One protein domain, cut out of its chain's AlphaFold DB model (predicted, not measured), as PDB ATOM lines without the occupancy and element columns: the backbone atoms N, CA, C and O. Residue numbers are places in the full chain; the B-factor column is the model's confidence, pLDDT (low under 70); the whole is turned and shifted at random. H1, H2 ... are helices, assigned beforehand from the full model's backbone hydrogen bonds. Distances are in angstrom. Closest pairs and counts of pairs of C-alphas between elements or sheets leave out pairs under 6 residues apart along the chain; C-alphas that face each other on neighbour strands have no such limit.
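Overview. This is residues 204 to 244 of the 244 residues of the protein "P-loop_TraG domain-containing protein" of Clostridium sp. CAG:440 (UniProt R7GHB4). What is the shape? It has little regular structure: a loop of chain bearing two short helices, H1 then H2, steeply tilted to each other, whose ends come back side by side where residues 205 to 206 pair antiparallel with residues 242 to 243. What is it made of? The class is all helix, with no named strand, but the named elements hold only 16 of the 41 printed residues. How large is it? It is compact, with a radius of gyration of the C-alphas of 9.2 A, and spans 25 by 20 by 16 A.

Along the chain. Where is H1? H1, residues 214 to 221, is 10.8 A long and begins at C-alpha 214 (-11.989, 35.188, 6.991). Where is H2? H2, residues 225 to 232, is 10.9 A long and ends at C-alpha 232 (-20.348, 35.608, 7.141).

Arrangement. How does H1 stand to H2? They are close but not clearly touching; their closest C-alphas, of Cys 218 and Ala 228, are 7.0 A apart. They run opposite ways at a steep tilt of 58 degrees. Are the backbones in range? In H1 every O i to N i+4 pair is within hydrogen-bond range; in H2 1 of 4 is, beside 4 of 5 O i to N i+3 pairs.

Size, cuts and confidence. Is it unbroken? The printed part has no cut, and the link from H1 to H2 is tight. Where is confidence low? Residues 230 to 244 have pLDDT under 70.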
ATOM      1  N   ALA A 204     -10.593  43.253  19.463       86.44
ATOM      2  CA  ALA A 204     -10.922  43.285  18.052       86.44
ATOM      3  C   ALA A 204     -12.439  43.242  17.844       86.44
ATOM      4  O   ALA A 204     -13.159  42.403  18.379       86.44
ATOM      5  N   MET A 205     -12.919  44.149  16.992       86.69
ATOM      6  CA  MET A 205     -14.284  44.134  16.484       86.69
ATOM      7  C   MET A 205     -14.243  43.747  15.011       86.69
ATOM      8  O   MET A 205     -13.814  44.534  14.165       86.69
ATOM      9  N   ILE A 206     -14.707  42.538  14.703       84.56
ATOM     10  CA  ILE A 206     -14.713  42.025  13.333       84.56
ATOM     11  C   ILE A 206     -16.118  42.170  12.761       84.56
ATOM     12  O   ILE A 206     -17.075  41.561  13.234       84.56
ATOM     13  N   LEU A 207     -16.230  43.015  11.737       84.00
ATOM     14  CA  LEU A 207     -17.448  43.180  10.945       84.00
ATOM     15  C   LEU A 207     -17.468  42.181   9.786       84.00
ATOM     16  O   LEU A 207     -16.500  41.457   9.580       84.00
ATOM     17  N   LYS A 208     -18.543  42.172   8.993       81.56
ATOM     18  CA  LYS A 208     -18.698  41.278   7.839       81.56
ATOM     19  C   LYS A 208     -17.466  41.279   6.928       81.56
ATOM     20  O   LYS A 208     -17.108  42.315   6.370       81.56
ATOM     21  N   GLN A 209     -16.872  40.102   6.749       81.62
ATOM     22  CA  GLN A 209     -15.694  39.889   5.906       81.62
ATOM     23  C   GLN A 209     -16.041  39.104   4.643       81.62
ATOM     24  O   GLN A 209     -17.048  38.392   4.580       81.62
ATOM     25  N   LYS A 210     -15.183  39.206   3.623       81.56
ATOM     26  CA  LYS A 210     -15.259  38.321   2.458       81.56
ATOM     27  C   LYS A 210     -14.809  36.908   2.863       81.56
ATOM     28  O   LYS A 210     -13.883  36.786   3.661       81.56
ATOM     29  N   PRO A 211     -15.371  35.838   2.268       81.00
ATOM     30  CA  PRO A 211     -14.992  34.460   2.601       81.00
ATOM     31  C   PRO A 211     -13.495  34.155   2.454       81.00
ATOM     32  O   PRO A 211     -12.978  33.302   3.163       81.00
ATOM     33  N   LEU A 212     -12.799  34.850   1.547       81.75
ATOM     34  CA  LEU A 212     -11.362  34.672   1.324       81.75
ATOM     35  C   LEU A 212     -10.501  35.273   2.450       81.75
ATOM     36  O   LEU A 212      -9.430  34.748   2.742       81.75
ATOM     37  N   ASP A 213     -10.976  36.345   3.085       80.38
ATOM     38  CA  ASP A 213     -10.239  37.079   4.119       80.38
ATOM     39  C   ASP A 213     -10.502  36.513   5.523       80.38
ATOM     40  O   ASP A 213      -9.734  36.764   6.446       80.38
ATOM     41  N   LEU A 214     -11.561  35.715   5.695       80.19
ATOM     42  CA  LEU A 214     -11.989  35.188   6.991       80.19
ATOM     43  C   LEU A 214     -11.014  34.166   7.617       80.19
ATOM     44  O   LEU A 214     -10.669  34.346   8.785       80.19
ATOM     45  N   PRO A 215     -10.507  33.136   6.902       84.50
ATOM     46  CA  PRO A 215      -9.619  32.137   7.505       84.50
ATOM     47  C   PRO A 215      -8.367  32.710   8.191       84.50
ATOM     48  O   PRO A 215      -8.064  32.291   9.311       84.50
ATOM     49  N   PRO A 216      -7.620  33.665   7.592       81.00
ATOM     50  CA  PRO A 216      -6.450  34.224   8.259       81.00
ATOM     51  C   PRO A 216      -6.820  35.111   9.462       81.00
ATOM     52  O   PRO A 216      -6.047  35.157  10.415       81.00
ATOM     53  N   ILE A 217      -7.999  35.746   9.475       79.88
ATOM     54  CA  ILE A 217      -8.504  36.496  10.640       79.88
ATOM     55  C   ILE A 217      -8.821  35.546  11.791       79.88
ATOM     56  O   ILE A 217      -8.354  35.772  12.905       79.88
ATOM     57  N   CYS A 218      -9.558  34.464  11.516       82.38
ATOM     58  CA  CYS A 218      -9.902  33.475  12.534       82.38
ATOM     59  C   CYS A 218      -8.652  32.880  13.179       82.38
ATOM     60  O   CYS A 218      -8.593  32.737  14.392       82.38
ATOM     61  N   LYS A 219      -7.612  32.618  12.381       82.12
ATOM     62  CA  LYS A 219      -6.337  32.107  12.887       82.12
ATOM     63  C   LYS A 219      -5.611  33.083  13.824       82.12
ATOM     64  O   LYS A 219      -4.908  32.632  14.721       82.12
ATOM     65  N   ILE A 220      -5.712  34.393  13.595       81.00
ATOM     66  CA  ILE A 220      -5.007  35.405  14.404       81.00
ATOM     67  C   ILE A 220      -5.695  35.621  15.750       81.00
ATOM     68  O   ILE A 220      -5.008  35.752  16.759       81.00
ATOM     69  N   PHE A 221      -7.026  35.656  15.755       79.88
ATOM     70  CA  PHE A 221      -7.830  35.932  16.949       79.88
ATOM     71  C   PHE A 221      -8.388  34.668  17.617       79.88
ATOM     72  O   PHE A 221      -9.223  34.779  18.502       79.88
ATOM     73  N   ASP A 222      -7.932  33.485  17.190       81.69
ATOM     74  CA  ASP A 222      -8.372  32.173  17.690       81.69
ATOM     75  C   ASP A 222      -9.904  31.984  17.658       81.69
ATOM     76  O   ASP A 222     -10.521  31.459  18.580       81.69
ATOM     77  N   ILE A 223     -10.529  32.447  16.570       82.88
ATOM     78  CA  ILE A 223     -11.985  32.411  16.375       82.88
ATOM     79  C   ILE A 223     -12.399  31.014  15.920       82.88
ATOM     80  O   ILE A 223     -11.890  30.513  14.912       82.88
ATOM     81  N   SER A 224     -13.369  30.412  16.607       81.94
ATOM     82  CA  SER A 224     -13.896  29.098  16.240       81.94
ATOM     83  C   SER A 224     -14.692  29.121  14.929       81.94
ATOM     84  O   SER A 224     -15.219  30.149  14.495       81.94
ATOM     85  N   ASP A 225     -14.859  27.950  14.309       79.62
ATOM     86  CA  ASP A 225     -15.700  27.793  13.115       79.62
ATOM     87  C   ASP A 225     -17.167  28.192  13.364       79.62
ATOM     88  O   ASP A 225     -17.869  28.594  12.434       79.62
ATOM     89  N   GLU A 226     -17.652  28.073  14.605       78.62
ATOM     90  CA  GLU A 226     -19.006  28.477  14.993       78.62
ATOM     91  C   GLU A 226     -19.139  30.002  15.026       78.62
ATOM     92  O   GLU A 226     -20.079  30.555  14.454       78.62
ATOM     93  N   GLU A 227     -18.164  30.691  15.617       75.19
ATOM     94  CA  GLU A 227     -18.096  32.154  15.682       75.19
ATOM     95  C   GLU A 227     -17.879  32.782  14.299       75.19
ATOM     96  O   GLU A 227     -18.516  33.777  13.945       75.19
ATOM     97  N   ALA A 228     -17.068  32.137  13.456       75.88
ATOM     98  CA  ALA A 228     -16.823  32.554  12.080       75.88
ATOM     99  C   ALA A 228     -18.113  32.630  11.232       75.88
ATOM    100  O   ALA A 228     -18.224  33.489  10.351       75.88
ATOM    101  N   ARG A 229     -19.123  31.788  11.514       72.06
ATOM    102  CA  ARG A 229     -20.424  31.810  10.811       72.06
ATOM    103  C   ARG A 229     -21.226  33.084  11.078       72.06
ATOM    104  O   ARG A 229     -21.942  33.548  10.193       72.06
ATOM    105  N   TYR A 230     -21.077  33.696  12.253       69.62
ATOM    106  CA  TYR A 230     -21.750  34.963  12.560       69.62
ATOM    107  C   TYR A 230     -21.175  36.131  11.750       69.62
ATOM    108  O   TYR A 230     -21.896  37.074  11.411       69.62
ATOM    109  N   VAL A 231     -19.898  36.049  11.366       66.88
ATOM    110  CA  VAL A 231     -19.222  37.070  10.554       66.88
ATOM    111  C   VAL A 231     -19.632  36.989   9.074       66.88
ATOM    112  O   VAL A 231     -19.679  38.016   8.394       66.88
ATOM    113  N   THR A 232     -19.975  35.804   8.557       63.94
ATOM    114  CA  THR A 232     -20.348  35.608   7.141       63.94
ATOM    115  C   THR A 232     -21.828  35.856   6.852       63.94
ATOM    116  O   THR A 232     -22.145  36.463   5.825       63.94
ATOM    117  N   ASP A 233     -22.725  35.453   7.757       59.38
ATOM    118  CA  ASP A 233     -24.174  35.401   7.497       59.38
ATOM    119  C   ASP A 233     -24.958  36.634   7.992       59.38
ATOM    120  O   ASP A 233     -26.186  36.656   8.057       59.38
ATOM    121  N   SER A 234     -24.249  37.711   8.339       54.34
ATOM    122  CA  SER A 234     -24.878  38.925   8.865       54.34
ATOM    123  C   SER A 234     -25.576  39.758   7.767       54.34
ATOM    124  O   SER A 234     -24.938  40.099   6.751       54.34
ATOM    125  N   PRO A 235     -26.858  40.149   7.959       49.84
ATOM    126  CA  PRO A 235     -27.510  41.171   7.147       49.84
ATOM    127  C   PRO A 235     -26.739  42.496   7.200       49.84
ATOM    128  O   PRO A 235     -26.139  42.864   8.213       49.84
ATOM    129  N   SER A 236     -26.751  43.244   6.097       46.69
ATOM    130  CA  SER A 236     -26.149  44.576   6.030       46.69
ATOM    131  C   SER A 236     -26.749  45.468   7.127       46.69
ATOM    132  O   SER A 236     -27.951  45.712   7.111       46.69
ATOM    133  N   ARG A 237     -25.912  45.985   8.042       46.56
ATOM    134  CA  ARG A 237     -26.269  46.848   9.197       46.56
ATOM    135  C   ARG A 237     -26.847  46.169  10.450       46.56
ATOM    136  O   ARG A 237     -27.185  46.885  11.389       46.56
ATOM    137  N   THR A 238     -26.890  44.843  10.541       43.78
ATOM    138  CA  THR A 238     -27.100  44.148  11.829       43.78
ATOM    139  C   THR A 238     -25.755  43.658  12.349       43.78
ATOM    140  O   THR A 238     -25.144  42.771  11.758       43.78
ATOM    141  N   GLY A 239     -25.256  44.302  13.405       42.62
ATOM    142  CA  GLY A 239     -23.980  43.975  14.029       42.62
ATOM    143  C   GLY A 239     -24.065  42.684  14.832       42.62
ATOM    144  O   GLY A 239     -24.367  42.719  16.020       42.62
ATOM    145  N   ASN A 240     -23.778  41.550  14.198       43.09
ATOM    146  CA  ASN A 240     -23.289  40.402  14.951       43.09
ATOM    147  C   ASN A 240     -21.790  40.630  15.137       43.09
ATOM    148  O   ASN A 240     -20.999  40.482  14.207       43.09
ATOM    149  N   TYR A 241     -21.438  41.125  16.316       47.56
ATOM    150  CA  TYR A 241     -20.067  41.429  16.692       47.56
ATOM    151  C   TYR A 241     -19.432  40.150  17.234       47.56
ATOM    152  O   TYR A 241     -19.911  39.614  18.230       47.56
ATOM    153  N   CYS A 242     -18.339  39.692  16.631       49.12
ATOM    154  CA  CYS A 242     -17.369  38.925  17.404       49.12
ATOM    155  C   CYS A 242     -16.518  39.956  18.143       49.12
ATOM    156  O   CYS A 242     -15.743  40.678  17.511       49.12
ATOM    157  N   LEU A 243     -16.776  40.094  19.445       46.06
ATOM    158  CA  LEU A 243     -15.939  40.855  20.362       46.06
ATOM    159  C   LEU A 243     -14.883  39.885  20.877       46.06
ATOM    160  O   LEU A 243     -15.230  38.906  21.536       46.06
ATOM    161  N   TRP A 244     -13.635  40.168  20.546       49.22
ATOM    162  CA  TRP A 244     -12.462  39.487  21.076       49.22
ATOM    163  C   TRP A 244     -11.623  40.484  21.828       49.22
ATOM    164  O   TRP A 244     -11.654  41.647  21.376       49.22
TER     165      TRP A 244